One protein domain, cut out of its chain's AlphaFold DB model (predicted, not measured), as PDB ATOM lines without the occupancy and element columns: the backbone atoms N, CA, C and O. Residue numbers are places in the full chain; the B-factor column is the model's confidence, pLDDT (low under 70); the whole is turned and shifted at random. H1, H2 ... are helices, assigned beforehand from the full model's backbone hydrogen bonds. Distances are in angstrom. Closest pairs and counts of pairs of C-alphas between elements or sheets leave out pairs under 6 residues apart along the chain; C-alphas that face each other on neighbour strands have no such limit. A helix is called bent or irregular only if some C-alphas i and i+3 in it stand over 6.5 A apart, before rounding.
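What this domain is: This is residues 773 to 990 of the 1031 residues of an uncharacterized protein of Pisolithus tinctorius Marx 270 (UniProt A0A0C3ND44). Two lobes of short, mostly crossed helices lie one after the other along the longest axis: H1 and H3 to H7 make the first lobe, H8 to H13 the second, and H2 sits between them, near H1 on one side and H8 on the other. In the second lobe H9, H10 and H11 pack on H8, and H11 folds back into H12 as a helical hairpin; in the first lobe H1 is crossed by H3 and H4. The printed part has 218 residues with thirteen named helices, H1 to H13 in order along the chain, and no named strand, and its class is all helix. By its radius of gyration of the C-alphas, 18.9 A, it is compact, yet its outline is elongated, with spans of 61 by 34 by 34 A.

Where its parts are: Residues 773 to 792 hold no named element. H1 follows, residues 793 to 806, 19.9 A from first to last C-alpha, and begins at C-alpha 793 at (9.255, 98.201, 4.911). Then come H2, residues 818 to 826, and H3, residues 835 to 851, the longest helix by residues, 23.0 A long. H3 is irregular, but only just: C-alphas 838 and 841 are 6.52 A apart. H4 is residues 854 to 862, H5 residues 866 to 872, H6 residues 876 to 879 and H7 residues 885 to 888. H8, residues 899 to 908, is 14.5 A long and begins at C-alpha 899 at (18.211, 78.500, 15.064). H9 is residues 916 to 921, and H10, residues 930 to 945, is 22.1 A long. H11 is residues 951 to 959, H12 residues 963 to 970, and H13 residues 977 to 981, ending at C-alpha 981 at (18.080, 61.140, 13.245).

How they stand to each other: H1 touches H4 with its residues 794 to 798 alone, at a steep tilt of 57 degrees, opposite ways; the closest C-alphas, of Lys 795 and Trp 858, are 5.2 A apart. With residues 802 to 806 alone H1 touches H3, about perpendicular at 74 degrees, closest at the C-alphas of Leu 805 and Gly 846, 6.4 A. H4 touches H5, closest at Ala 860 and Leu 866, C-alphas 5.0 A apart. H3 touches H6 with its residues 840 to 844 alone, closest at the C-alphas of Val 844 and Arg 879, 6.9 A. H7 touches no helix but is near H5. H2 is close to H8 but not clearly touching, the closest C-alphas, of Phe 825 and Leu 905, being 7.3 A apart. H8 is the hub, touching three helices. It touches H9 at a steep tilt of 69 degrees, only just short of about perpendicular, closest at the C-alphas of Leu 903 and Val 918, 5.6 A. H10 touches H8 with its residues 937 to 944 alone, about perpendicular at 75 degrees, the closest C-alphas, of Val 907 and Lys 941, being 5.3 A apart. H8 also touches H11, closest at the C-alphas of Val 900 and His 955, 5.7 A. H11 and H12 form a helical hairpin at a shallow tilt of 34.7 degrees, only just short of steep, closest at the C-alphas of Ala 957 and Leu 963, 5.4 A. H13 touches no helix but is near H10 and H12. Among the pairs that are apart are H7 and H8. Every O i to N i+4 pair is within hydrogen-bond range in H1, H2, H4, H5, H8, H9, H10 and H11; the figures are 11 of 13 in H3, 3 of 4 in H12 and 0 of 1 in H13, where 2 of 2 O i to N i+3 pairs are within range, and H6 and H7 are too short for an O i to N i+4 pair.

The domain as a whole: The two C-alphas farthest apart, of Pro 780 and Gln 976, are 61.3 A from each other. The printed part has no cut. The link from H1 to H2, 11 residues, is long. The mean pLDDT of the printed part is 86.8, and the 13 residues under 70 are 815 to 816, 834 to 838, 893 to 894, 929 to 930 and 989 to 990.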
ATOM      1  N   ILE A 773     -10.010  98.862   8.146       84.94
ATOM      2  CA  ILE A 773     -10.019  99.160   9.586       84.94
ATOM      3  C   ILE A 773      -8.721  99.833  10.060       84.94
ATOM      4  O   ILE A 773      -8.740 100.620  11.006       84.94
ATOM      5  N   ALA A 774      -7.600  99.561   9.386       88.38
ATOM      6  CA  ALA A 774      -6.295 100.111   9.727       88.38
ATOM      7  C   ALA A 774      -5.977 101.406   8.965       88.38
ATOM      8  O   ALA A 774      -5.184 102.211   9.455       88.38
ATOM      9  N   ARG A 775      -6.590 101.656   7.795       90.69
ATOM     10  CA  ARG A 775      -6.335 102.868   6.981       90.69
ATOM     11  C   ARG A 775      -6.437 104.186   7.773       90.69
ATOM     12  O   ARG A 775      -5.569 105.034   7.574       90.69
ATOM     13  N   PRO A 776      -7.393 104.390   8.705       93.25
ATOM     14  CA  PRO A 776      -7.472 105.621   9.498       93.25
ATOM     15  C   PRO A 776      -6.243 105.913  10.372       93.25
ATOM     16  O   PRO A 776      -6.000 107.078  10.694       93.25
ATOM     17  N   TYR A 777      -5.473 104.882  10.740       91.50
ATOM     18  CA  TYR A 777      -4.267 105.009  11.563       91.50
ATOM     19  C   TYR A 777      -3.059 105.512  10.766       91.50
ATOM     20  O   TYR A 777      -2.107 106.009  11.367       91.50
ATOM     21  N   LEU A 778      -3.086 105.405   9.434       91.94
ATOM     22  CA  LEU A 778      -2.047 105.957   8.573       91.94
ATOM     23  C   LEU A 778      -2.090 107.492   8.568       91.94
ATOM     24  O   LEU A 778      -3.157 108.113   8.703       91.94
ATOM     25  N   ASP A 779      -0.921 108.093   8.339       87.88
ATOM     26  CA  ASP A 779      -0.809 109.520   8.048       87.88
ATOM     27  C   ASP A 779      -1.692 109.867   6.836       87.88
ATOM     28  O   ASP A 779      -1.827 109.039   5.931       87.88
ATOM     29  N   PRO A 780      -2.306 111.065   6.779       89.62
ATOM     30  CA  PRO A 780      -3.256 111.423   5.722       89.62
ATOM     31  C   PRO A 780      -2.750 111.163   4.295       89.62
ATOM     32  O   PRO A 780      -3.525 110.726   3.447       89.62
ATOM     33  N   GLU A 781      -1.455 111.372   4.058       88.50
ATOM     34  CA  GLU A 781      -0.784 111.171   2.767       88.50
ATOM     35  C   GLU A 781      -0.692 109.696   2.339       88.50
ATOM     36  O   GLU A 781      -0.523 109.401   1.157       88.50
ATOM     37  N   ASP A 782      -0.809 108.761   3.283       89.06
ATOM     38  CA  ASP A 782      -0.653 107.324   3.051       89.06
ATOM     39  C   ASP A 782      -1.976 106.553   3.061       89.06
ATOM     40  O   ASP A 782      -2.005 105.388   2.679       89.06
ATOM     41  N   ARG A 783      -3.091 107.171   3.471       88.88
ATOM     42  CA  ARG A 783      -4.383 106.471   3.642       88.88
ATOM     43  C   ARG A 783      -4.914 105.831   2.364       88.88
ATOM     44  O   ARG A 783      -5.586 104.802   2.435       88.88
ATOM     45  N   ASN A 784      -4.601 106.436   1.221       84.75
ATOM     46  CA  ASN A 784      -5.014 105.971  -0.104       84.75
ATOM     47  C   ASN A 784      -3.947 105.115  -0.795       84.75
ATOM     48  O   ASN A 784      -4.187 104.650  -1.904       84.75
ATOM     49  N   LYS A 785      -2.781 104.927  -0.167       83.69
ATOM     50  CA  LYS A 785      -1.720 104.083  -0.705       83.69
ATOM     51  C   LYS A 785      -2.058 102.616  -0.488       83.69
ATOM     52  O   LYS A 785      -2.678 102.235   0.510       83.69
ATOM     53  N   GLU A 786      -1.620 101.791  -1.419       80.62
ATOM     54  CA  GLU A 786      -1.645 100.345  -1.297       80.62
ATOM     55  C   GLU A 786      -0.467  99.854  -0.439       80.62
ATOM     56  O   GLU A 786       0.572 100.518  -0.363       80.62
ATOM     57  N   PRO A 787      -0.557  98.671   0.206       78.94
ATOM     58  CA  PRO A 787       0.469  98.213   1.146       78.94
ATOM     59  C   PRO A 787       1.897  98.205   0.586       78.94
ATOM     60  O   PRO A 787       2.854  98.412   1.326       78.94
ATOM     61  N   HIS A 788       2.076  97.948  -0.711       78.06
ATOM     62  CA  HIS A 788       3.399  97.919  -1.340       78.06
ATOM     63  C   HIS A 788       4.023  99.311  -1.531       78.06
ATOM     64  O   HIS A 788       5.244  99.395  -1.631       78.06
ATOM     65  N   GLU A 789       3.217 100.373  -1.533       82.62
ATOM     66  CA  GLU A 789       3.655 101.770  -1.641       82.62
ATOM     67  C   GLU A 789       4.048 102.365  -0.275       82.62
ATOM     68  O   GLU A 789       4.654 103.435  -0.201       82.62
ATOM     69  N   LEU A 790       3.723 101.674   0.826       84.94
ATOM     70  CA  LEU A 790       4.114 102.069   2.176       84.94
ATOM     71  C   LEU A 790       5.599 101.772   2.405       84.94
ATOM     72  O   LEU A 790       5.994 100.660   2.752       84.94
ATOM     73  N   VAL A 791       6.421 102.802   2.238       85.06
ATOM     74  CA  VAL A 791       7.853 102.784   2.553       85.06
ATOM     75  C   VAL A 791       8.133 103.595   3.825       85.06
ATOM     76  O   VAL A 791       7.470 104.611   4.054       85.06
ATOM     77  N   PRO A 792       9.099 103.183   4.670       91.75
ATOM     78  CA  PRO A 792       9.962 101.994   4.568       91.75
ATOM     79  C   PRO A 792       9.234 100.679   4.914       91.75
ATOM     80  O   PRO A 792       8.111 100.693   5.405       91.75
ATOM     81  N   GLU A 793       9.876  99.524   4.703       88.00
ATOM     82  CA  GLU A 793       9.255  98.201   4.911       88.00
ATOM     83  C   GLU A 793       8.670  98.003   6.323       88.00
ATOM     84  O   GLU A 793       7.601  97.408   6.475       88.00
ATOM     85  N   ALA A 794       9.310  98.570   7.349       91.31
ATOM     86  CA  ALA A 794       8.804  98.570   8.721       91.31
ATOM     87  C   ALA A 794       7.393  99.181   8.835       91.31
ATOM     88  O   ALA A 794       6.555  98.675   9.586       91.31
ATOM     89  N   LYS A 795       7.106 100.228   8.049       93.75
ATOM     90  CA  LYS A 795       5.791 100.873   7.963       93.75
ATOM     91  C   LYS A 795       4.759  99.931   7.358       93.75
ATOM     92  O   LYS A 795       3.699  99.735   7.948       93.75
ATOM     93  N   ARG A 796       5.090  99.284   6.235       92.19
ATOM     94  CA  ARG A 796       4.226  98.271   5.608       92.19
ATOM     95  C   ARG A 796       3.907  97.128   6.567       92.19
ATOM     96  O   ARG A 796       2.739  96.808   6.758       92.19
ATOM     97  N   LYS A 797       4.924  96.514   7.176       91.69
ATOM     98  CA  LYS A 797       4.747  95.374   8.091       91.69
ATOM     99  C   LYS A 797       3.918  95.753   9.320       91.69
ATOM    100  O   LYS A 797       3.013  95.014   9.695       91.69
ATOM    101  N   SER A 798       4.144  96.945   9.872       94.75
ATOM    102  CA  SER A 798       3.322  97.480  10.964       94.75
ATOM    103  C   SER A 798       1.865  97.688  10.541       94.75
ATOM    104  O   SER A 798       0.963  97.312  11.279       94.75
ATOM    105  N   PHE A 799       1.609  98.232   9.346       93.31
ATOM    106  CA  PHE A 799       0.247  98.423   8.831       93.31
ATOM    107  C   PHE A 799      -0.513  97.096   8.657       93.31
ATOM    108  O   PHE A 799      -1.693  96.994   9.002       93.31
ATOM    109  N   LEU A 800       0.177  96.061   8.174       90.25
ATOM    110  CA  LEU A 800      -0.396  94.722   8.025       90.25
ATOM    111  C   LEU A 800      -0.702  94.090   9.389       90.25
ATOM    112  O   LEU A 800      -1.801  93.573   9.580       90.25
ATOM    113  N   LEU A 801       0.204  94.219  10.366       92.06
ATOM    114  CA  LEU A 801      -0.053  93.775  11.738       92.06
ATOM    115  C   LEU A 801      -1.257  94.503  12.365       92.06
ATOM    116  O   LEU A 801      -2.105  93.852  12.972       92.06
ATOM    117  N   TYR A 802      -1.371  95.827  12.186       92.94
ATOM    118  CA  TYR A 802      -2.535  96.608  12.633       92.94
ATOM    119  C   TYR A 802      -3.828  96.055  12.033       92.94
ATOM    120  O   TYR A 802      -4.789  95.816  12.757       92.94
ATOM    121  N   SER A 803      -3.837  95.812  10.721       89.50
ATOM    122  CA  SER A 803      -4.997  95.259  10.017       89.50
ATOM    123  C   SER A 803      -5.409  93.901  10.592       89.50
ATOM    124  O   SER A 803      -6.593  93.677  10.829       89.50
ATOM    125  N   MET A 804      -4.453  93.016  10.896       87.69
ATOM    126  CA  MET A 804      -4.747  91.719  11.516       87.69
ATOM    127  C   MET A 804      -5.337  91.860  12.918       87.69
ATOM    128  O   MET A 804      -6.424  91.341  13.177       87.69
ATOM    129  N   LEU A 805      -4.658  92.601  13.797       89.44
ATOM    130  CA  LEU A 805      -5.055  92.745  15.199       89.44
ATOM    131  C   LEU A 805      -6.407  93.445  15.349       89.44
ATOM    132  O   LEU A 805      -7.241  93.008  16.138       89.44
ATOM    133  N   LEU A 806      -6.660  94.494  14.562       87.50
ATOM    134  CA  LEU A 806      -7.923  95.235  14.604       87.50
ATOM    135  C   LEU A 806      -9.105  94.410  14.080       87.50
ATOM    136  O   LEU A 806     -10.217  94.554  14.584       87.50
ATOM    137  N   ASN A 807      -8.872  93.504  13.126       84.12
ATOM    138  CA  ASN A 807      -9.876  92.523  12.709       84.12
ATOM    139  C   ASN A 807     -10.018  91.348  13.699       84.12
ATOM    140  O   ASN A 807     -10.849  90.468  13.487       84.12
ATOM    141  N   GLY A 808      -9.257  91.326  14.797       82.19
ATOM    142  CA  GLY A 808      -9.329  90.290  15.828       82.19
ATOM    143  C   GLY A 808      -8.569  89.005  15.488       82.19
ATOM    144  O   GLY A 808      -8.881  87.958  16.061       82.19
ATOM    145  N   TYR A 809      -7.602  89.084  14.572       84.75
ATOM    146  CA  TYR A 809      -6.660  88.013  14.246       84.75
ATOM    147  C   TYR A 809      -5.270  88.316  14.796       84.75
ATOM    148  O   TYR A 809      -4.949  89.445  15.158       84.75
ATOM    149  N   HIS A 810      -4.404  87.313  14.786       85.38
ATOM    150  CA  HIS A 810      -2.978  87.480  15.025       85.38
ATOM    151  C   HIS A 810      -2.182  86.684  13.986       85.38
ATOM    152  O   HIS A 810      -2.737  85.773  13.361       85.38
ATOM    153  N   PRO A 811      -0.894  87.003  13.778       87.56
ATOM    154  CA  PRO A 811      -0.027  86.183  12.947       87.56
ATOM    155  C   PRO A 811      -0.053  84.716  13.397       87.56
ATOM    156  O   PRO A 811       0.090  84.422  14.586       87.56
ATOM    157  N   ASN A 812      -0.261  83.805  12.449       81.12
ATOM    158  CA  ASN A 812      -0.344  82.366  12.668       81.12
ATOM    159  C   ASN A 812       0.548  81.638  11.643       81.12
ATOM    160  O   ASN A 812       0.263  81.687  10.443       81.12
ATOM    161  N   PRO A 813       1.601  80.931  12.090       81.44
ATOM    162  CA  PRO A 813       2.579  80.308  11.205       81.44
ATOM    163  C   PRO A 813       2.023  79.083  10.473       81.44
ATOM    164  O   PRO A 813       2.636  78.631   9.511       81.44
ATOM    165  N   SER A 814       0.880  78.536  10.907       74.56
ATOM    166  CA  SER A 814       0.202  77.420  10.239       74.56
ATOM    167  C   SER A 814      -0.469  77.813   8.922       74.56
ATOM    168  O   SER A 814      -0.868  76.925   8.170       74.56
ATOM    169  N   LEU A 815      -0.584  79.109   8.630       67.94
ATOM    170  CA  LEU A 815      -1.040  79.596   7.334       67.94
ATOM    171  C   LEU A 815       0.105  79.503   6.318       67.94
ATOM    172  O   LEU A 815       1.268  79.740   6.643       67.94
ATOM    173  N   SER A 816      -0.214  79.156   5.072       55.28
ATOM    174  CA  SER A 816       0.779  79.054   3.992       55.28
ATOM    175  C   SER A 816       1.289  80.413   3.498       55.28
ATOM    176  O   SER A 816       2.233  80.449   2.719       55.28
ATOM    177  N   ASP A 817       0.677  81.515   3.939       71.69
ATOM    178  CA  ASP A 817       1.042  82.879   3.558       71.69
ATOM    179  C   ASP A 817       2.392  83.314   4.163       71.69
ATOM    180  O   ASP A 817       2.573  83.329   5.385       71.69
ATOM    181  N   THR A 818       3.334  83.707   3.301       71.25
ATOM    182  CA  THR A 818       4.670  84.185   3.691       71.25
ATOM    183  C   THR A 818       4.589  85.450   4.541       71.25
ATOM    184  O   THR A 818       5.311  85.570   5.526       71.25
ATOM    185  N   VAL A 819       3.661  86.365   4.233       76.88
ATOM    186  CA  VAL A 819       3.519  87.627   4.977       76.88
ATOM    187  C   VAL A 819       3.145  87.351   6.431       76.88
ATOM    188  O   VAL A 819       3.745  87.914   7.346       76.88
ATOM    189  N   CYS A 820       2.194  86.452   6.666       81.06
ATOM    190  CA  CYS A 820       1.802  86.036   8.005       81.06
ATOM    191  C   CYS A 820       2.965  85.402   8.790       81.06
ATOM    192  O   CYS A 820       3.154  85.720   9.968       81.06
ATOM    193  N   LYS A 821       3.779  84.552   8.146       84.31
ATOM    194  CA  LYS A 821       4.970  83.942   8.765       84.31
ATOM    195  C   LYS A 821       6.037  84.981   9.115       84.31
ATOM    196  O   LYS A 821       6.588  84.921  10.215       84.31
ATOM    197  N   ASP A 822       6.275  85.950   8.235       86.25
ATOM    198  CA  ASP A 822       7.212  87.049   8.477       86.25
ATOM    199  C   ASP A 822       6.758  87.903   9.663       86.25
ATOM    200  O   ASP A 822       7.542  88.173  10.569       86.25
ATOM    201  N   LEU A 823       5.473  88.273   9.712       90.56
ATOM    202  CA  LEU A 823       4.912  89.023  10.839       90.56
ATOM    203  C   LEU A 823       4.980  88.219  12.142       90.56
ATOM    204  O   LEU A 823       5.325  88.771  13.186       90.56
ATOM    205  N   TYR A 824       4.688  86.917  12.089       90.44
ATOM    206  CA  TYR A 824       4.791  86.021  13.240       90.44
ATOM    207  C   TYR A 824       6.225  85.962  13.780       90.44
ATOM    208  O   TYR A 824       6.448  86.030  14.992       90.44
ATOM    209  N   PHE A 825       7.208  85.870  12.888       90.69
ATOM    210  CA  PHE A 825       8.607  85.806  13.276       90.69
ATOM    211  C   PHE A 825       9.125  87.168  13.759       90.69
ATOM    212  O   PHE A 825       9.594  87.265  14.888       90.69
ATOM    213  N   GLU A 826       9.003  88.231  12.964       91.38
ATOM    214  CA  GLU A 826       9.627  89.538  13.229       91.38
ATOM    215  C   GLU A 826       9.025  90.284  14.424       91.38
ATOM    216  O   GLU A 826       9.753  90.951  15.158       91.38
ATOM    217  N   PHE A 827       7.721  90.132  14.677       92.94
ATOM    218  CA  PHE A 827       7.081  90.689  15.877       92.94
ATOM    219  C   PHE A 827       7.189  89.764  17.101       92.94
ATOM    220  O   PHE A 827       6.621  90.054  18.156       92.94
ATOM    221  N   GLY A 828       7.955  88.674  17.007       91.69
ATOM    222  CA  GLY A 828       8.320  87.843  18.152       91.69
ATOM    223  C   GLY A 828       7.223  86.900  18.644       91.69
ATOM    224  O   GLY A 828       7.383  86.326  19.721       91.69
ATOM    225  N   PHE A 829       6.155  86.676  17.868       90.81
ATOM    226  CA  PHE A 829       5.115  85.692  18.206       90.81
ATOM    227  C   PHE A 829       5.682  84.276  18.361       90.81
ATOM    228  O   PHE A 829       5.214  83.516  19.206       90.81
ATOM    229  N   VAL A 830       6.772  83.971  17.652       89.81
ATOM    230  CA  VAL A 830       7.542  82.724  17.796       89.81
ATOM    231  C   VAL A 830       8.073  82.472  19.217       89.81
ATOM    232  O   VAL A 830       8.365  81.336  19.585       89.81
ATOM    233  N   THR A 831       8.201  83.501  20.056       90.31
ATOM    234  CA  THR A 831       8.708  83.330  21.429       90.31
ATOM    235  C   THR A 831       7.652  82.818  22.408       90.31
ATOM    236  O   THR A 831       8.008  82.179  23.397       90.31
ATOM    237  N   GLY A 832       6.363  83.014  22.121       83.44
ATOM    238  CA  GLY A 832       5.284  82.616  23.024       83.44
ATOM    239  C   GLY A 832       5.055  81.108  23.070       83.44
ATOM    240  O   GLY A 832       5.142  80.439  22.045       83.44
ATOM    241  N   ILE A 833       4.781  80.563  24.260       73.50
ATOM    242  CA  ILE A 833       4.485  79.140  24.491       73.50
ATOM    243  C   ILE A 833       2.997  78.977  24.817       73.50
ATOM    244  O   ILE A 833       2.487  79.637  25.719       73.50
ATOM    245  N   GLY A 834       2.298  78.107  24.080       66.56
ATOM    246  CA  GLY A 834       0.856  77.896  24.249       66.56
ATOM    247  C   GLY A 834       0.065  79.207  24.151       66.56
ATOM    248  O   GLY A 834       0.287  80.006  23.240       66.56
ATOM    249  N   SER A 835      -0.801  79.467  25.135       56.00
ATOM    250  CA  SER A 835      -1.633  80.677  25.196       56.00
ATOM    251  C   SER A 835      -0.841  81.987  25.325       56.00
ATOM    252  O   SER A 835      -1.373  83.059  25.059       56.00
ATOM    253  N   GLU A 836       0.451  81.967  25.666       61.09
ATOM    254  CA  GLU A 836       1.241  83.203  25.766       61.09
ATOM    255  C   GLU A 836       1.479  83.864  24.396       61.09
ATOM    256  O   GLU A 836       1.409  85.088  24.266       61.09
ATOM    257  N   GLY A 837       1.740  83.068  23.357       58.31
ATOM    258  CA  GLY A 837       1.933  83.582  21.996       58.31
ATOM    259  C   GLY A 837       0.625  83.959  21.305       58.31
ATOM    260  O   GLY A 837       0.607  84.882  20.496       58.31
ATOM    261  N   GLU A 838      -0.459  83.268  21.654       63.94
ATOM    262  CA  GLU A 838      -1.765  83.371  20.991       63.94
ATOM    263  C   GLU A 838      -2.749  84.299  21.720       63.94
ATOM    264  O   GLU A 838      -3.688  84.798  21.108       63.94
ATOM    265  N   GLU A 839      -2.523  84.600  23.001       70.50
ATOM    266  CA  GLU A 839      -3.396  85.480  23.790       70.50
ATOM    267  C   GLU A 839      -2.644  86.698  24.339       70.50
ATOM    268  O   GLU A 839      -3.108  87.831  24.192       70.50
ATOM    269  N   VAL A 840      -1.459  86.505  24.934       83.88
ATOM    270  CA  VAL A 840      -0.741  87.603  25.612       83.88
ATOM    271  C   VAL A 840      -0.133  88.577  24.605       83.88
ATOM    272  O   VAL A 840      -0.315  89.785  24.747       83.88
ATOM    273  N   LEU A 841       0.571  88.093  23.578       88.06
ATOM    274  CA  LEU A 841       1.180  88.972  22.570       88.06
ATOM    275  C   LEU A 841       0.163  89.768  21.739       88.06
ATOM    276  O   LEU A 841       0.361  90.980  21.609       88.06
ATOM    277  N   PRO A 842      -0.927  89.171  21.213       87.50
ATOM    278  CA  PRO A 842      -1.978  89.937  20.550       87.50
ATOM    279  C   PRO A 842      -2.571  91.014  21.455       87.50
ATOM    280  O   PRO A 842      -2.812  92.123  20.990       87.50
ATOM    281  N   TRP A 843      -2.737  90.729  22.752       88.19
ATOM    282  CA  TRP A 843      -3.206  91.714  23.725       88.19
ATOM    283  C   TRP A 843      -2.191  92.844  23.952       88.19
ATOM    284  O   TRP A 843      -2.561  94.015  23.897       88.19
ATOM    285  N   VAL A 844      -0.903  92.520  24.139       91.06
ATOM    286  CA  VAL A 844       0.176  93.514  24.309       91.06
ATOM    287  C   VAL A 844       0.250  94.434  23.093       91.06
ATOM    288  O   VAL A 844       0.255  95.656  23.246       91.06
ATOM    289  N   TYR A 845       0.273  93.868  21.883       94.38
ATOM    290  CA  TYR A 845       0.272  94.665  20.661       94.38
ATOM    291  C   TYR A 845      -1.044  95.431  20.488       94.38
ATOM    292  O   TYR A 845      -0.991  96.612  20.171       94.38
ATOM    293  N   GLY A 846      -2.200  94.827  20.774       90.50
ATOM    294  CA  GLY A 846      -3.518  95.473  20.743       90.50
ATOM    295  C   GLY A 846      -3.608  96.715  21.638       90.50
ATOM    296  O   GLY A 846      -4.098  97.770  21.220       90.50
ATOM    297  N   PHE A 847      -3.058  96.629  22.851       91.25
ATOM    298  CA  PHE A 847      -2.946  97.772  23.755       91.25
ATOM    299  C   PHE A 847      -1.983  98.827  23.201       91.25
ATOM    300  O   PHE A 847      -2.269 100.024  23.250       91.25
ATOM    301  N   LEU A 848      -0.858  98.397  22.622       92.50
ATOM    302  CA  LEU A 848       0.134  99.302  22.048       92.50
ATOM    303  C   LEU A 848      -0.428 100.094  20.864       92.50
ATOM    304  O   LEU A 848      -0.281 101.316  20.833       92.50
ATOM    305  N   ILE A 849      -1.105  99.425  19.926       92.12
ATOM    306  CA  ILE A 849      -1.667 100.063  18.727       92.12
ATOM    307  C   ILE A 849      -2.800 101.036  19.061       92.12
ATOM    308  O   ILE A 849      -2.972 102.032  18.363       92.12
ATOM    309  N   SER A 850      -3.524 100.783  20.155       87.00
ATOM    310  CA  SER A 850      -4.575 101.671  20.665       87.00
ATOM    311  C   SER A 850      -4.004 102.839  21.483       87.00
ATOM    312  O   SER A 850      -4.620 103.898  21.576       87.00
ATOM    313  N   GLY A 851      -2.822 102.657  22.082       85.56
ATOM    314  CA  GLY A 851      -2.198 103.596  23.017       85.56
ATOM    315  C   GLY A 851      -1.071 104.462  22.442       85.56
ATOM    316  O   GLY A 851      -0.499 105.276  23.181       85.56
ATOM    317  N   CYS A 852      -0.697 104.309  21.167       89.69
ATOM    318  CA  CYS A 852       0.324 105.143  20.525       89.69
ATOM    319  C   CYS A 852       0.016 105.466  19.050       89.69
ATOM    320  O   CYS A 852      -0.662 104.692  18.375       89.69
ATOM    321  N   PRO A 853       0.520 106.603  18.525       92.12
ATOM    322  CA  PRO A 853       0.409 106.913  17.104       92.12
ATOM    323  C   PRO A 853       1.084 105.842  16.244       92.12
ATOM    324  O   PRO A 853       2.158 105.349  16.594       92.12
ATOM    325  N   PHE A 854       0.512 105.557  15.074       94.25
ATOM    326  CA  PHE A 854       1.079 104.602  14.118       94.25
ATOM    327  C   PHE A 854       2.546 104.910  13.784       94.25
ATOM    328  O   PHE A 854       3.383 104.009  13.744       94.25
ATOM    329  N   THR A 855       2.880 106.195  13.632       92.81
ATOM    330  CA  THR A 855       4.250 106.671  13.396       92.81
ATOM    331  C   THR A 855       5.220 106.317  14.510       92.81
ATOM    332  O   THR A 855       6.357 105.947  14.233       92.81
ATOM    333  N   MET A 856       4.786 106.373  15.767       94.75
ATOM    334  CA  MET A 856       5.605 105.962  16.906       94.75
ATOM    335  C   MET A 856       5.842 104.448  16.891       94.75
ATOM    336  O   MET A 856       6.965 104.005  17.123       94.75
ATOM    337  N   PHE A 857       4.809 103.666  16.565       95.88
ATOM    338  CA  PHE A 857       4.891 102.209  16.509       95.88
ATOM    339  C   PHE A 857       5.872 101.719  15.439       95.88
ATOM    340  O   PHE A 857       6.812 100.988  15.758       95.88
ATOM    341  N   TRP A 858       5.697 102.126  14.174       95.19
ATOM    342  CA  TRP A 858       6.534 101.586  13.096       95.19
ATOM    343  C   TRP A 858       7.982 102.085  13.178       95.19
ATOM    344  O   TRP A 858       8.896 101.340  12.823       95.19
ATOM    345  N   ASN A 859       8.218 103.289  13.716       95.38
ATOM    346  CA  ASN A 859       9.572 103.762  14.025       95.38
ATOM    347  C   ASN A 859      10.219 102.931  15.139       95.38
ATOM    348  O   ASN A 859      11.402 102.593  15.050       95.38
ATOM    349  N   ALA A 860       9.461 102.570  16.180       95.19
ATOM    350  CA  ALA A 860       9.972 101.705  17.239       95.19
ATOM    351  C   ALA A 860      10.312 100.303  16.713       95.19
ATOM    352  O   ALA A 860      11.334  99.734  17.095       95.19
ATOM    353  N   PHE A 861       9.509  99.775  15.787       95.06
ATOM    354  CA  PHE A 861       9.816  98.533  15.081       95.06
ATOM    355  C   PHE A 861      11.095  98.649  14.243       95.06
ATOM    356  O   PHE A 861      12.022  97.865  14.437       95.06
ATOM    357  N   GLN A 862      11.208  99.681  13.404       93.81
ATOM    358  CA  GLN A 862      12.387  99.910  12.561       93.81
ATOM    359  C   GLN A 862      13.692 100.072  13.354       93.81
ATOM    360  O   GLN A 862      14.764  99.725  12.867       93.81
ATOM    361  N   THR A 863      13.614 100.632  14.562       92.56
ATOM    362  CA  THR A 863      14.776 100.907  15.420       92.56
ATOM    363  C   THR A 863      15.036  99.817  16.464       92.56
ATOM    364  O   THR A 863      15.864 100.025  17.353       92.56
ATOM    365  N   ASN A 864      14.346  98.669  16.389       92.56
ATOM    366  CA  ASN A 864      14.417  97.577  17.374       92.56
ATOM    367  C   ASN A 864      14.131  98.036  18.823       92.56
ATOM    368  O   ASN A 864      14.652  97.480  19.794       92.56
ATOM    369  N   SER A 865      13.289  99.059  18.990       94.69
ATOM    370  CA  SER A 865      12.953  99.677  20.278       94.69
ATOM    371  C   SER A 865      11.519  99.392  20.745       94.69
ATOM    372  O   SER A 865      11.065  99.978  21.727       94.69
ATOM    373  N   LEU A 866      10.821  98.426  20.128       95.00
ATOM    374  CA  LEU A 866       9.475  97.992  20.546       95.00
ATOM    375  C   LEU A 866       9.392  97.628  22.033       95.00
ATOM    376  O   LEU A 866       8.409  97.961  22.684       95.00
ATOM    377  N   THR A 867      10.425  96.992  22.592       95.06
ATOM    378  CA  THR A 867      10.459  96.653  24.027       95.06
ATOM    379  C   THR A 867      10.440  97.898  24.911       95.06
ATOM    380  O   THR A 867       9.673  97.947  25.866       95.06
ATOM    381  N   ALA A 868      11.209  98.930  24.553       94.69
ATOM    382  CA  ALA A 868      11.205 100.206  25.261       94.69
ATOM    383  C   ALA A 868       9.860 100.932  25.105       94.69
ATOM    384  O   ALA A 868       9.370 101.520  26.066       94.69
ATOM    385  N   LEU A 869       9.237 100.852  23.924       95.38
ATOM    386  CA  LEU A 869       7.905 101.413  23.690       95.38
ATOM    387  C   LEU A 869       6.832 100.704  24.537       95.38
ATOM    388  O   LEU A 869       5.992 101.376  25.131       95.38
ATOM    389  N   MET A 870       6.874  99.373  24.632       94.62
ATOM    390  CA  MET A 870       5.982  98.587  25.497       94.62
ATOM    391  C   MET A 870       6.161  98.968  26.971       94.62
ATOM    392  O   MET A 870       5.178  99.228  27.666       94.62
ATOM    393  N   ASP A 871       7.408  99.057  27.437       94.12
ATOM    394  CA  ASP A 871       7.721  99.393  28.827       94.12
ATOM    395  C   ASP A 871       7.266 100.830  29.162       94.12
ATOM    396  O   ASP A 871       6.604 101.052  30.176       94.12
ATOM    397  N   ALA A 872       7.483 101.791  28.253       93.12
ATOM    398  CA  ALA A 872       7.005 103.173  28.389       93.12
ATOM    399  C   ALA A 872       5.469 103.302  28.416       93.12
ATOM    400  O   ALA A 872       4.940 104.310  28.882       93.12
ATOM    401  N   LYS A 873       4.745 102.292  27.917       92.19
ATOM    402  CA  LYS A 873       3.277 102.211  27.951       92.19
ATOM    403  C   LYS A 873       2.751 101.370  29.119       92.19
ATOM    404  O   LYS A 873       1.564 101.066  29.152       92.19
ATOM    405  N   GLY A 874       3.611 101.019  30.078       91.50
ATOM    406  CA  GLY A 874       3.234 100.271  31.279       91.50
ATOM    407  C   GLY A 874       3.031  98.771  31.046       91.50
ATOM    408  O   GLY A 874       2.493  98.089  31.913       91.50
ATOM    409  N   LEU A 875       3.465  98.236  29.900       93.00
ATOM    410  CA  LEU A 875       3.269  96.830  29.530       93.00
ATOM    411  C   LEU A 875       4.442  95.927  29.933       93.00
ATOM    412  O   LEU A 875       4.454  94.753  29.574       93.00
ATOM    413  N   GLU A 876       5.429  96.439  30.672       91.75
ATOM    414  CA  GLU A 876       6.653  95.702  31.012       91.75
ATOM    415  C   GLU A 876       6.362  94.387  31.752       91.75
ATOM    416  O   GLU A 876       6.906  93.339  31.396       91.75
ATOM    417  N   SER A 877       5.489  94.422  32.764       88.56
ATOM    418  CA  SER A 877       5.133  93.242  33.562       88.56
ATOM    419  C   SER A 877       4.462  92.160  32.715       88.56
ATOM    420  O   SER A 877       4.798  90.984  32.840       88.56
ATOM    421  N   VAL A 878       3.564  92.554  31.807       89.12
ATOM    422  CA  VAL A 878       2.840  91.636  30.920       89.12
ATOM    423  C   VAL A 878       3.758  91.095  29.826       89.12
ATOM    424  O   VAL A 878       3.797  89.889  29.605       89.12
ATOM    425  N   ARG A 879       4.565  91.958  29.198       89.81
ATOM    426  CA  ARG A 879       5.565  91.584  28.189       89.81
ATOM    427  C   ARG A 879       6.552  90.549  28.728       89.81
ATOM    428  O   ARG A 879       6.900  89.614  28.016       89.81
ATOM    429  N   LYS A 880       6.996  90.702  29.981       89.75
ATOM    430  CA  LYS A 880       7.931  89.776  30.643       89.75
ATOM    431  C   LYS A 880       7.350  88.386  30.914       89.75
ATOM    432  O   LYS A 880       8.134  87.480  31.182       89.75
ATOM    433  N   ARG A 881       6.025  88.197  30.831       87.56
ATOM    434  CA  ARG A 881       5.408  86.859  30.893       87.56
ATOM    435  C   ARG A 881       5.841  86.003  29.706       87.56
ATOM    436  O   ARG A 881       6.092  84.821  29.882       87.56
ATOM    437  N   VAL A 882       6.006  86.619  28.534       88.31
ATOM    438  CA  VAL A 882       6.506  85.948  27.333       88.31
ATOM    439  C   VAL A 882       8.027  85.849  27.429       88.31
ATOM    440  O   VAL A 882       8.758  86.820  27.194       88.31
ATOM    441  N   LYS A 883       8.517  84.670  27.820       87.44
ATOM    442  CA  LYS A 883       9.955  84.415  27.980       87.44
ATOM    443  C   LYS A 883      10.707  84.698  26.675       87.44
ATOM    444  O   LYS A 883      10.205  84.467  25.583       87.44
ATOM    445  N   HIS A 884      11.929  85.216  26.794       91.81
ATOM    446  CA  HIS A 884      12.848  85.536  25.684       91.81
ATOM    447  C   HIS A 884      12.407  86.623  24.690       91.81
ATOM    448  O   HIS A 884      13.271  87.150  23.991       91.81
ATOM    449  N   LEU A 885      11.142  87.063  24.683       91.81
ATOM    450  CA  LEU A 885      10.625  88.106  23.781       91.81
ATOM    451  C   LEU A 885      11.493  89.370  23.773       91.81
ATOM    452  O   LEU A 885      11.830  89.914  22.723       91.81
ATOM    453  N   GLY A 886      11.886  89.838  24.961       90.62
ATOM    454  CA  GLY A 886      12.696  91.045  25.095       90.62
ATOM    455  C   GLY A 886      14.100  90.922  24.498       90.62
ATOM    456  O   GLY A 886      14.633  91.910  24.002       90.62
ATOM    457  N   ALA A 887      14.696  89.728  24.557       91.12
ATOM    458  CA  ALA A 887      15.986  89.453  23.936       91.12
ATOM    459  C   ALA A 887      15.827  89.288  22.420       91.12
ATOM    460  O   ALA A 887      16.603  89.862  21.663       91.12
ATOM    461  N   PHE A 888      14.778  88.584  21.991       93.19
ATOM    462  CA  PHE A 888      14.472  88.329  20.588       93.19
ATOM    463  C   PHE A 888      14.229  89.621  19.793       93.19
ATOM    464  O   PHE A 888      14.885  89.848  18.782       93.19
ATOM    465  N   LEU A 889      13.376  90.532  20.281       92.44
ATOM    466  CA  LEU A 889      13.064  91.793  19.580       92.44
ATOM    467  C   LEU A 889      14.260  92.762  19.468       92.44
ATOM    468  O   LEU A 889      14.219  93.718  18.691       92.44
ATOM    469  N   LYS A 890      15.328  92.539  20.244       90.56
ATOM    470  CA  LYS A 890      16.569  93.329  20.180       90.56
ATOM    471  C   LYS A 890      17.563  92.811  19.136       90.56
ATOM    472  O   LYS A 890      18.546  93.502  18.879       90.56
ATOM    473  N   ILE A 891      17.326  91.634  18.550       86.88
ATOM    474  CA  ILE A 891      18.163  91.071  17.483       86.88
ATOM    475  C   ILE A 891      17.963  91.914  16.220       86.88
ATOM    476  O   ILE A 891      16.842  92.055  15.729       86.88
ATOM    477  N   LYS A 892      19.041  92.495  15.688       80.38
ATOM    478  CA  LYS A 892      18.985  93.270  14.442       80.38
ATOM    479  C   LYS A 892      18.961  92.336  13.225       80.38
ATOM    480  O   LYS A 892      19.467  91.222  13.327       80.38
ATOM    481  N   PRO A 893      18.483  92.791  12.050       65.62
ATOM    482  CA  PRO A 893      18.417  91.967  10.834       65.62
ATOM    483  C   PRO A 893      19.732  91.275  10.423       65.62
ATOM    484  O   PRO A 893      19.692  90.213   9.817       65.62
ATOM    485  N   ASN A 894      20.888  91.834  10.804       65.00
ATOM    486  CA  ASN A 894      22.218  91.282  10.500       65.00
ATOM    487  C   ASN A 894      22.904  90.598  11.698       65.00
ATOM    488  O   ASN A 894      24.053  90.169  11.578       65.00
ATOM    489  N   ASP A 895      22.242  90.536  12.855       76.38
ATOM    490  CA  ASP A 895      22.784  89.896  14.051       76.38
ATOM    491  C   ASP A 895      22.454  88.398  14.068       76.38
ATOM    492  O   ASP A 895      21.548  87.907  13.396       76.38
ATOM    493  N   CYS A 896      23.213  87.648  14.864       78.88
ATOM    494  CA  CYS A 896      23.027  86.209  15.001       78.88
ATOM    495  C   CYS A 896      21.748  85.863  15.763       78.88
ATOM    496  O   CYS A 896      21.577  86.259  16.917       78.88
ATOM    497  N   CYS A 897      20.889  85.069  15.125       86.62
ATOM    498  CA  CYS A 897      19.637  84.599  15.706       86.62
ATOM    499  C   CYS A 897      19.710  83.092  16.005       86.62
ATOM    500  O   CYS A 897      20.054  82.326  15.099       86.62
ATOM    501  N   PRO A 898      19.368  82.640  17.227       91.25
ATOM    502  CA  PRO A 898      19.320  81.217  17.559       91.25
ATOM    503  C   PRO A 898      18.418  80.425  16.604       91.25
ATOM    504  O   PRO A 898      17.254  80.775  16.389       91.25
ATOM    505  N   THR A 899      18.925  79.320  16.059       91.56
ATOM    506  CA  THR A 899      18.211  78.500  15.064       91.56
ATOM    507  C   THR A 899      16.969  77.804  15.618       91.56
ATOM    508  O   THR A 899      16.102  77.398  14.843       91.56
ATOM    509  N   VAL A 900      16.811  77.745  16.946       93.62
ATOM    510  CA  VAL A 900      15.611  77.181  17.584       93.62
ATOM    511  C   VAL A 900      14.343  77.960  17.253       93.62
ATOM    512  O   VAL A 900      13.272  77.367  17.138       93.62
ATOM    513  N   TRP A 901      14.443  79.274  17.035       93.31
ATOM    514  CA  TRP A 901      13.285  80.080  16.652       93.31
ATOM    515  C   TRP A 901      12.806  79.710  15.246       93.31
ATOM    516  O   TRP A 901      11.604  79.623  15.002       93.31
ATOM    517  N   TYR A 902      13.730  79.391  14.338       92.12
ATOM    518  CA  TYR A 902      13.396  78.893  13.004       92.12
ATOM    519  C   TYR A 902      12.881  77.456  13.026       92.12
ATOM    520  O   TYR A 902      11.949  77.145  12.287       92.12
ATOM    521  N   LEU A 903      13.418  76.594  13.900       94.12
ATOM    522  CA  LEU A 903      12.826  75.275  14.148       94.12
ATOM    523  C   LEU A 903      11.375  75.439  14.593       94.12
ATOM    524  O   LEU A 903      10.491  74.763  14.075       94.12
ATOM    525  N   ARG A 904      11.120  76.355  15.528       92.12
ATOM    526  CA  ARG A 904       9.779  76.584  16.048       92.12
ATOM    527  C   ARG A 904       8.825  77.090  14.973       92.12
ATOM    528  O   ARG A 904       7.730  76.547  14.857       92.12
ATOM    529  N   LEU A 905       9.240  78.056  14.155       90.94
ATOM    530  CA  LEU A 905       8.469  78.476  12.984       90.94
ATOM    531  C   LEU A 905       8.174  77.277  12.068       90.94
ATOM    532  O   LEU A 905       7.019  77.024  11.732       90.94
ATOM    533  N   PHE A 906       9.199  76.487  11.739       91.56
ATOM    534  CA  PHE A 906       9.073  75.338  10.848       91.56
ATOM    535  C   PHE A 906       8.093  74.283  11.375       91.56
ATOM    536  O   PHE A 906       7.219  73.852  10.624       91.56
ATOM    537  N   VAL A 907       8.169  73.889  12.651       91.38
ATOM    538  CA  VAL A 907       7.290  72.837  13.201       91.38
ATOM    539  C   VAL A 907       5.821  73.269  13.293       91.38
ATOM    540  O   VAL A 907       4.939  72.413  13.213       91.38
ATOM    541  N   HIS A 908       5.549  74.575  13.396       86.81
ATOM    542  CA  HIS A 908       4.187  75.125  13.393       86.81
ATOM    543  C   HIS A 908       3.683  75.501  11.990       86.81
ATOM    544  O   HIS A 908       2.482  75.727  11.825       86.81
ATOM    545  N   SER A 909       4.564  75.529  10.987       85.06
ATOM    546  CA  SER A 909       4.227  75.805   9.586       85.06
ATOM    547  C   SER A 909       3.755  74.565   8.814       85.06
ATOM    548  O   SER A 909       4.103  73.438   9.193       85.06
ATOM    549  N   PRO A 910       3.011  74.732   7.704       79.38
ATOM    550  CA  PRO A 910       2.666  73.628   6.808       79.38
ATOM    551  C   PRO A 910       3.846  73.160   5.938       79.38
ATOM    552  O   PRO A 910       3.700  72.180   5.214       79.38
ATOM    553  N   ASP A 911       5.005  73.824   6.014       78.12
ATOM    554  CA  ASP A 911       6.139  73.588   5.116       78.12
ATOM    555  C   ASP A 911       6.669  72.159   5.250       78.12
ATOM    556  O   ASP A 911       6.819  71.637   6.359       78.12
ATOM    557  N   VAL A 912       6.940  71.503   4.126       77.62
ATOM    558  CA  VAL A 912       7.463  70.130   4.136       77.62
ATOM    559  C   VAL A 912       8.961  70.152   4.408       77.62
ATOM    560  O   VAL A 912       9.436  69.432   5.286       77.62
ATOM    561  N   ASP A 913       9.686  71.022   3.709       77.44
ATOM    562  CA  ASP A 913      11.141  71.053   3.749       77.44
ATOM    563  C   ASP A 913      11.673  71.983   4.854       77.44
ATOM    564  O   ASP A 913      11.277  73.150   4.943       77.44
ATOM    565  N   PRO A 914      12.573  71.494   5.728       80.88
ATOM    566  CA  PRO A 914      13.169  72.308   6.778       80.88
ATOM    567  C   PRO A 914      14.144  73.342   6.195       80.88
ATOM    568  O   PRO A 914      14.945  73.004   5.318       80.88
ATOM    569  N   PRO A 915      14.192  74.573   6.742       79.62
ATOM    570  CA  PRO A 915      15.241  75.529   6.402       79.62
ATOM    571  C   PRO A 915      16.644  74.921   6.610       79.62
ATOM    572  O   PRO A 915      16.836  74.196   7.588       79.62
ATOM    573  N   PRO A 916      17.661  75.242   5.783       75.12
ATOM    574  CA  PRO A 916      18.967  74.567   5.827       75.12
ATOM    575  C   PRO A 916      19.634  74.539   7.210       75.12
ATOM    576  O   PRO A 916      20.172  73.516   7.628       75.12
ATOM    577  N   HIS A 917      19.550  75.642   7.954       79.56
ATOM    578  CA  HIS A 917      20.092  75.738   9.310       79.56
ATOM    579  C   HIS A 917      19.308  74.873  10.310       79.56
ATOM    580  O   HIS A 917      19.918  74.224  11.153       79.56
ATOM    581  N   VAL A 918      17.980  74.778  10.173       89.06
ATOM    582  CA  VAL A 918      17.155  73.856  10.968       89.06
ATOM    583  C   VAL A 918      17.496  72.408  10.626       89.06
ATOM    584  O   VAL A 918      17.613  71.571  11.520       89.06
ATOM    585  N   ALA A 919      17.693  72.116   9.339       82.31
ATOM    586  CA  ALA A 919      17.977  70.769   8.878       82.31
ATOM    587  C   ALA A 919      19.289  70.220   9.446       82.31
ATOM    588  O   ALA A 919      19.353  69.063   9.863       82.31
ATOM    589  N   VAL A 920      20.313  71.071   9.483       79.94
ATOM    590  CA  VAL A 920      21.632  70.754  10.033       79.94
ATOM    591  C   VAL A 920      21.597  70.651  11.555       79.94
ATOM    592  O   VAL A 920      22.071  69.662  12.112       79.94
ATOM    593  N   ASP A 921      21.045  71.660  12.228       86.75
ATOM    594  CA  ASP A 921      21.149  71.768  13.681       86.75
ATOM    595  C   ASP A 921      20.275  70.731  14.394       86.75
ATOM    596  O   ASP A 921      20.704  70.154  15.390       86.75
ATOM    597  N   TYR A 922      19.094  70.428  13.846       93.62
ATOM    598  CA  TYR A 922      18.078  69.587  14.486       93.62
ATOM    599  C   TYR A 922      17.896  68.217  13.825       93.62
ATOM    600  O   TYR A 922      16.899  67.536  14.049       93.62
ATOM    601  N   GLY A 923      18.862  67.782  13.014       88.12
ATOM    602  CA  GLY A 923      18.944  66.391  12.568       88.12
ATOM    603  C   GLY A 923      18.034  65.997  11.399       88.12
ATOM    604  O   GLY A 923      18.085  64.849  10.958       88.12
ATOM    605  N   PHE A 924      17.257  66.921  10.814       87.12
ATOM    606  CA  PHE A 924      16.464  66.597   9.617       87.12
ATOM    607  C   PHE A 924      17.328  66.244   8.403       87.12
ATOM    608  O   PHE A 924      16.864  65.549   7.506       87.12
ATOM    609  N   PHE A 925      18.597  66.657   8.378       82.25
ATOM    610  CA  PHE A 925      19.547  66.240   7.345       82.25
ATOM    611  C   PHE A 925      19.773  64.718   7.316       82.25
ATOM    612  O   PHE A 925      20.176  64.166   6.293       82.25
ATOM    613  N   ASN A 926      19.513  64.027   8.429       83.69
ATOM    614  CA  ASN A 926      19.641  62.575   8.516       83.69
ATOM    615  C   ASN A 926      18.392  61.834   8.012       83.69
ATOM    616  O   ASN A 926      18.449  60.613   7.849       83.69
ATOM    617  N   CYS A 927      17.283  62.544   7.770       81.06
ATOM    618  CA  CYS A 927      16.064  61.970   7.210       81.06
ATOM    619  C   CYS A 927      16.271  61.626   5.730       81.06
ATOM    620  O   CYS A 927      16.739  62.439   4.935       81.06
ATOM    621  N   LYS A 928      15.896  60.407   5.348       78.94
ATOM    622  CA  LYS A 928      15.992  59.872   3.982       78.94
ATOM    623  C   LYS A 928      14.643  59.815   3.278       78.94
ATOM    624  O   LYS A 928      14.600  59.566   2.075       78.94
ATOM    625  N   SER A 929      13.555  60.011   4.021       69.75
ATOM    626  CA  SER A 929      12.197  60.019   3.494       69.75
ATOM    627  C   SER A 929      11.357  61.146   4.098       69.75
ATOM    628  O   SER A 929      11.651  61.667   5.176       69.75
ATOM    629  N   VAL A 930      10.286  61.511   3.395       64.81
ATOM    630  CA  VAL A 930       9.332  62.541   3.830       64.81
ATOM    631  C   VAL A 930       8.607  62.108   5.109       64.81
ATOM    632  O   VAL A 930       8.328  62.927   5.982       64.81
ATOM    633  N   GLU A 931       8.364  60.808   5.279       76.94
ATOM    634  CA  GLU A 931       7.776  60.245   6.496       76.94
ATOM    635  C   GLU A 931       8.673  60.469   7.719       76.94
ATOM    636  O   GLU A 931       8.164  60.788   8.794       76.94
ATOM    637  N   GLU A 932       9.995  60.335   7.571       81.62
ATOM    638  CA  GLU A 932      10.947  60.624   8.650       81.62
ATOM    639  C   GLU A 932      10.969  62.116   8.998       81.62
ATOM    640  O   GLU A 932      10.998  62.453  10.182       81.62
ATOM    641  N   ILE A 933      10.874  63.000   7.995       78.69
ATOM    642  CA  ILE A 933      10.766  64.453   8.204       78.69
ATOM    643  C   ILE A 933       9.502  64.775   9.003       78.69
ATOM    644  O   ILE A 933       9.587  65.444  10.031       78.69
ATOM    645  N   PHE A 934       8.336  64.266   8.594       82.12
ATOM    646  CA  PHE A 934       7.084  64.500   9.321       82.12
ATOM    647  C   PHE A 934       7.097  63.900  10.727       82.12
ATOM    648  O   PHE A 934       6.584  64.523  11.659       82.12
ATOM    649  N   ALA A 935       7.689  62.716  10.903       87.88
ATOM    650  CA  ALA A 935       7.816  62.088  12.211       87.88
ATOM    651  C   ALA A 935       8.697  62.932  13.147       87.88
ATOM    652  O   ALA A 935       8.291  63.219  14.272       87.88
ATOM    653  N   LEU A 936       9.863  63.386  12.674       91.19
ATOM    654  CA  LEU A 936      10.780  64.222  13.451       91.19
ATOM    655  C   LEU A 936      10.195  65.619  13.723       91.19
ATOM    656  O   LEU A 936      10.265  66.109  14.850       91.19
ATOM    657  N   LYS A 937       9.537  66.224  12.726       93.44
ATOM    658  CA  LYS A 937       8.798  67.491  12.855       93.44
ATOM    659  C   LYS A 937       7.701  67.381  13.913       93.44
ATOM    660  O   LYS A 937       7.574  68.276  14.742       93.44
ATOM    661  N   GLY A 938       6.955  66.274  13.927       91.44
ATOM    662  CA  GLY A 938       5.935  65.989  14.935       91.44
ATOM    663  C   GLY A 938       6.504  65.857  16.350       91.44
ATOM    664  O   GLY A 938       5.928  66.408  17.284       91.44
ATOM    665  N   VAL A 939       7.657  65.195  16.507       94.88
ATOM    666  CA  VAL A 939       8.342  65.083  17.807       94.88
ATOM    667  C   VAL A 939       8.770  66.455  18.326       94.88
ATOM    668  O   VAL A 939       8.461  66.792  19.466       94.88
ATOM    669  N   TYR A 940       9.441  67.268  17.505       95.38
ATOM    670  CA  TYR A 940       9.851  68.608  17.931       95.38
ATOM    671  C   TYR A 940       8.665  69.531  18.202       95.38
ATOM    672  O   TYR A 940       8.739  70.329  19.134       95.38
ATOM    673  N   LYS A 941       7.574  69.409  17.436       92.75
ATOM    674  CA  LYS A 941       6.335  70.151  17.688       92.75
ATOM    675  C   LYS A 941       5.797  69.866  19.092       92.75
ATOM    676  O   LYS A 941       5.623  70.795  19.866       92.75
ATOM    677  N   GLU A 942       5.628  68.592  19.441       90.88
ATOM    678  CA  GLU A 942       5.110  68.176  20.753       90.88
ATOM    679  C   GLU A 942       6.002  68.654  21.910       90.88
ATOM    680  O   GLU A 942       5.510  69.128  22.930       90.88
ATOM    681  N   VAL A 943       7.325  68.581  21.735       91.81
ATOM    682  CA  VAL A 943       8.294  69.066  22.728       91.81
ATOM    683  C   VAL A 943       8.194  70.583  22.904       91.81
ATOM    684  O   VAL A 943       8.167  71.056  24.033       91.81
ATOM    685  N   LEU A 944       8.112  71.348  21.812       90.06
ATOM    686  CA  LEU A 944       8.060  72.817  21.841       90.06
ATOM    687  C   LEU A 944       6.684  73.392  22.225       90.06
ATOM    688  O   LEU A 944       6.594  74.576  22.555       90.06
ATOM    689  N   GLU A 945       5.622  72.585  22.175       86.69
ATOM    690  CA  GLU A 945       4.285  72.929  22.685       86.69
ATOM    691  C   GLU A 945       4.151  72.666  24.193       86.69
ATOM    692  O   GLU A 945       3.242  73.196  24.835       86.69
ATOM    693  N   SER A 946       5.063  71.888  24.783       86.69
ATOM    694  CA  SER A 946       5.061  71.619  26.219       86.69
ATOM    695  C   SER A 946       5.386  72.888  27.023       86.69
ATOM    696  O   SER A 946       6.469  73.452  26.855       86.69
ATOM    697  N   PRO A 947       4.533  73.304  27.981       82.25
ATOM    698  CA  PRO A 947       4.807  74.454  28.849       82.25
ATOM    699  C   PRO A 947       6.062  74.294  29.721       82.25
ATOM    700  O   PRO A 947       6.565  75.270  30.273       82.25
ATOM    701  N   MET A 948       6.541  73.057  29.888       84.38
ATOM    702  CA  MET A 948       7.709  72.721  30.709       84.38
ATOM    703  C   MET A 948       9.034  72.842  29.951       84.38
ATOM    704  O   MET A 948      10.086  72.722  30.569       84.38
ATOM    705  N   VAL A 949       8.998  73.032  28.631       88.31
ATOM    706  CA  VAL A 949      10.192  73.077  27.784       88.31
ATOM    707  C   VAL A 949      10.513  74.522  27.439       88.31
ATOM    708  O   VAL A 949       9.719  75.208  26.797       88.31
ATOM    709  N   ASP A 950      11.705  74.981  27.815       90.19
ATOM    710  CA  ASP A 950      12.241  76.237  27.300       90.19
ATOM    711  C   ASP A 950      12.919  75.985  25.933       90.19
ATOM    712  O   ASP A 950      13.874  75.204  25.854       90.19
ATOM    713  N   PRO A 951      12.490  76.647  24.838       92.31
ATOM    714  CA  PRO A 951      13.160  76.537  23.542       92.31
ATOM    715  C   PRO A 951      14.668  76.821  23.609       92.31
ATOM    716  O   PRO A 951      15.452  76.186  22.903       92.31
ATOM    717  N   MET A 952      15.114  77.731  24.477       93.75
ATOM    718  CA  MET A 952      16.539  78.032  24.624       93.75
ATOM    719  C   MET A 952      17.321  76.905  25.316       93.75
ATOM    720  O   MET A 952      18.519  76.764  25.068       93.75
ATOM    721  N   GLU A 953      16.672  76.048  26.107       94.25
ATOM    722  CA  GLU A 953      17.296  74.833  26.646       94.25
ATOM    723  C   GLU A 953      17.455  73.762  25.560       94.25
ATOM    724  O   GLU A 953      18.526  73.162  25.446       94.25
ATOM    725  N   LEU A 954      16.452  73.596  24.685       94.62
ATOM    726  CA  LEU A 954      16.584  72.748  23.494       94.62
ATOM    727  C   LEU A 954      17.714  73.256  22.586       94.62
ATOM    728  O   LEU A 954      18.478  72.470  22.021       94.62
ATOM    729  N   HIS A 955      17.846  74.575  22.457       94.38
ATOM    730  CA  HIS A 955      18.940  75.197  21.725       94.38
ATOM    731  C   HIS A 955      20.311  74.899  22.352       94.38
ATOM    732  O   HIS A 955      21.251  74.522  21.653       94.38
ATOM    733  N   ALA A 956      20.421  74.980  23.678       93.62
ATOM    734  CA  ALA A 956      21.639  74.603  24.387       93.62
ATOM    735  C   ALA A 956      21.964  73.107  24.213       93.62
ATOM    736  O   ALA A 956      23.122  72.755  23.981       93.62
ATOM    737  N   ALA A 957      20.959  72.227  24.264       94.12
ATOM    738  CA  ALA A 957      21.123  70.797  24.006       94.12
ATOM    739  C   ALA A 957      21.579  70.519  22.566       94.12
ATOM    740  O   ALA A 957      22.438  69.661  22.353       94.12
ATOM    741  N   CYS A 958      21.067  71.279  21.592       93.88
ATOM    742  CA  CYS A 958      21.519  71.250  20.204       93.88
ATOM    743  C   CYS A 958      23.024  71.510  20.098       93.88
ATOM    744  O   CYS A 958      23.741  70.676  19.550       93.88
ATOM    745  N   ILE A 959      23.508  72.613  20.679       90.69
ATOM    746  CA  ILE A 959      24.925  73.024  20.645       90.69
ATOM    747  C   ILE A 959      25.830  72.075  21.454       90.69
ATOM    748  O   ILE A 959      27.038  72.007  21.230       90.69
ATOM    749  N   GLN A 960      25.265  71.311  22.386       90.31
ATOM    750  CA  GLN A 960      25.993  70.281  23.130       90.31
ATOM    751  C   GLN A 960      25.995  68.909  22.439       90.31
ATOM    752  O   GLN A 960      26.621  67.989  22.963       90.31
ATOM    753  N   GLY A 961      25.289  68.742  21.312       90.56
ATOM    754  CA  GLY A 961      25.118  67.441  20.654       90.56
ATOM    755  C   GLY A 961      24.231  66.460  21.434       90.56
ATOM    756  O   GLY A 961      24.354  65.249  21.271       90.56
ATOM    757  N   LYS A 962      23.349  66.962  22.310       94.62
ATOM    758  CA  LYS A 962      22.518  66.177  23.248       94.62
ATOM    759  C   LYS A 962      21.018  66.244  22.939       94.62
ATOM    760  O   LYS A 962      20.189  66.152  23.843       94.62
ATOM    761  N   LEU A 963      20.650  66.418  21.667       95.44
ATOM    762  CA  LEU A 963      19.247  66.556  21.248       95.44
ATOM    763  C   LEU A 963      18.377  65.374  21.683       95.44
ATOM    764  O   LEU A 963      17.323  65.585  22.275       95.44
ATOM    765  N   TYR A 964      18.824  64.145  21.411       94.50
ATOM    766  CA  TYR A 964      18.060  62.942  21.753       94.50
ATOM    767  C   TYR A 964      17.832  62.823  23.263       94.50
ATOM    768  O   TYR A 964      16.708  62.590  23.695       94.50
ATOM    769  N   ASP A 965      18.878  63.049  24.062       93.25
ATOM    770  CA  ASP A 965      18.797  62.957  25.521       93.25
ATOM    771  C   ASP A 965      17.828  64.000  26.091       93.25
ATOM    772  O   ASP A 965      17.014  63.673  26.953       93.25
ATOM    773  N   PHE A 966      17.868  65.234  25.574       95.12
ATOM    774  CA  PHE A 966      16.935  66.294  25.957       95.12
ATOM    775  C   PHE A 966      15.490  65.928  25.597       95.12
ATOM    776  O   PHE A 966      14.599  65.996  26.441       95.12
ATOM    777  N   VAL A 967      15.240  65.473  24.364       93.94
ATOM    778  CA  VAL A 967      13.884  65.091  23.943       93.94
ATOM    779  C   VAL A 967      13.367  63.904  24.759       93.94
ATOM    780  O   VAL A 967      12.206  63.915  25.157       93.94
ATOM    781  N   CYS A 968      14.201  62.908  25.070       92.06
ATOM    782  CA  CYS A 968      13.810  61.766  25.901       92.06
ATOM    783  C   CYS A 968      13.382  62.164  27.321       92.06
ATOM    784  O   CYS A 968      12.505  61.508  27.880       92.06
ATOM    785  N   GLN A 969      13.944  63.235  27.895       91.81
ATOM    786  CA  GLN A 969      13.524  63.736  29.212       91.81
ATOM    787  C   GLN A 969      12.078  64.245  29.198       91.81
ATOM    788  O   GLN A 969      11.343  64.037  30.161       91.81
ATOM    789  N   HIS A 970      11.650  64.858  28.092       88.38
ATOM    790  CA  HIS A 970      10.298  65.401  27.938       88.38
ATOM    791  C   HIS A 970       9.330  64.442  27.229       88.38
ATOM    792  O   HIS A 970       8.115  64.593  27.344       88.38
ATOM    793  N   LYS A 971       9.852  63.423  26.538       88.69
ATOM    794  CA  LYS A 971       9.092  62.371  25.855       88.69
ATOM    795  C   LYS A 971       9.706  60.987  26.146       88.69
ATOM    796  O   LYS A 971      10.440  60.454  25.311       88.69
ATOM    797  N   PRO A 972       9.371  60.359  27.290       82.50
ATOM    798  CA  PRO A 972      10.009  59.117  27.752       82.50
ATOM    799  C   PRO A 972       9.846  57.915  26.807       82.50
ATOM    800  O   PRO A 972      10.692  57.028  26.782       82.50
ATOM    801  N   ASN A 973       8.779  57.896  25.999       85.75
ATOM    802  CA  ASN A 973       8.467  56.821  25.047       85.75
ATOM    803  C   ASN A 973       8.955  57.124  23.616       85.75
ATOM    804  O   ASN A 973       8.322  56.710  22.642       85.75
ATOM    805  N   LEU A 974      10.024  57.914  23.461       90.25
ATOM    806  CA  LEU A 974      10.586  58.223  22.148       90.25
ATOM    807  C   LEU A 974      11.197  56.965  21.510       90.25
ATOM    808  O   LEU A 974      11.975  56.244  22.130       90.25
ATOM    809  N   GLU A 975      10.857  56.705  20.249       87.56
ATOM    810  CA  GLU A 975      11.375  55.547  19.524       87.56
ATOM    811  C   GLU A 975      12.890  55.651  19.278       87.56
ATOM    812  O   GLU A 975      13.401  56.686  18.846       87.56
ATOM    813  N   GLN A 976      13.604  54.531  19.419       87.81
ATOM    814  CA  GLN A 976      15.065  54.483  19.279       87.81
ATOM    815  C   GLN A 976      15.575  54.959  17.905       87.81
ATOM    816  O   GLN A 976      16.707  55.434  17.800       87.81
ATOM    817  N   ARG A 977      14.748  54.879  16.848       87.06
ATOM    818  CA  ARG A 977      15.102  55.377  15.504       87.06
ATOM    819  C   ARG A 977      15.451  56.868  15.493       87.06
ATOM    820  O   ARG A 977      16.296  57.284  14.705       87.06
ATOM    821  N   PHE A 978      14.873  57.660  16.401       90.69
ATOM    822  CA  PHE A 978      15.156  59.092  16.489       90.69
ATOM    823  C   PHE A 978      16.565  59.391  17.006       90.69
ATOM    824  O   PHE A 978      17.076  60.472  16.739       90.69
ATOM    825  N   LYS A 979      17.242  58.434  17.658       91.19
ATOM    826  CA  LYS A 979      18.624  58.611  18.124       91.19
ATOM    827  C   LYS A 979      19.594  58.839  16.969       91.19
ATOM    828  O   LYS A 979      20.456  59.706  17.053       91.19
ATOM    829  N   GLY A 980      19.428  58.085  15.881       87.56
ATOM    830  CA  GLY A 980      20.212  58.285  14.663       87.56
ATOM    831  C   GLY A 980      19.855  59.595  13.963       87.56
ATOM    832  O   GLY A 980      20.745  60.318  13.528       87.56
ATOM    833  N   LEU A 981      18.560  59.930  13.914       89.75
ATOM    834  CA  LEU A 981      18.080  61.140  13.245       89.75
ATOM    835  C   LEU A 981      18.515  62.426  13.960       89.75
ATOM    836  O   LEU A 981      18.935  63.365  13.304       89.75
ATOM    837  N   MET A 982      18.492  62.468  15.292       92.94
ATOM    838  CA  MET A 982      18.830  63.657  16.090       92.94
ATOM    839  C   MET A 982      20.342  63.861  16.292       92.94
ATOM    840  O   MET A 982      20.757  64.583  17.197       92.94
ATOM    841  N   THR A 983      21.178  63.223  15.470       88.00
ATOM    842  CA  THR A 983      22.627  63.450  15.482       88.00
ATOM    843  C   THR A 983      22.952  64.711  14.684       88.00
ATOM    844  O   THR A 983      22.515  64.858  13.546       88.00
ATOM    845  N   ASN A 984      23.740  65.617  15.252       86.69
ATOM    846  CA  ASN A 984      24.182  66.832  14.573       86.69
ATOM    847  C   ASN A 984      25.710  66.981  14.675       86.69
ATOM    848  O   ASN A 984      26.405  66.111  15.193       86.69
ATOM    849  N   MET A 985      26.247  68.067  14.122       78.75
ATOM    850  CA  MET A 985      27.694  68.327  14.083       78.75
ATOM    851  C   MET A 985      28.278  68.871  15.397       78.75
ATOM    852  O   MET A 985      29.466  69.181  15.452       78.75
ATOM    853  N   TYR A 986      27.454  69.038  16.431       83.12
ATOM    854  CA  TYR A 986      27.855  69.627  17.700       83.12
ATOM    855  C   TYR A 986      28.264  68.548  18.723       83.12
ATOM    856  O   TYR A 986      27.793  67.413  18.638       83.12
ATOM    857  N   PRO A 987      29.108  68.885  19.720       80.94
ATOM    858  CA  PRO A 987      29.745  70.187  19.938       80.94
ATOM    859  C   PRO A 987      30.908  70.442  18.965       80.94
ATOM    860  O   PRO A 987      31.687  69.542  18.657       80.94
ATOM    861  N   LEU A 988      31.049  71.687  18.500       75.00
ATOM    862  CA  LEU A 988      32.188  72.090  17.671       75.00
ATOM    863  C   LEU A 988      33.462  72.236  18.531       75.00
ATOM    864  O   LEU A 988      33.369  72.637  19.694       75.00
ATOM    865  N   PRO A 989      34.660  71.950  17.989       64.12
ATOM    866  CA  PRO A 989      35.914  72.177  18.702       64.12
ATOM    867  C   PRO A 989      36.176  73.684  18.891       64.12
ATOM    868  O   PRO A 989      36.319  74.424  17.920       64.12
ATOM    869  N   GLY A 990      36.264  74.128  20.151       56.66
ATOM    870  CA  GLY A 990      36.458  75.534  20.538       56.66
ATOM    871  C   GLY A 990      35.160  76.248  20.950       56.66
ATOM    872  O   GLY A 990      34.059  75.802  20.644       56.66
TER     873      GLY A 990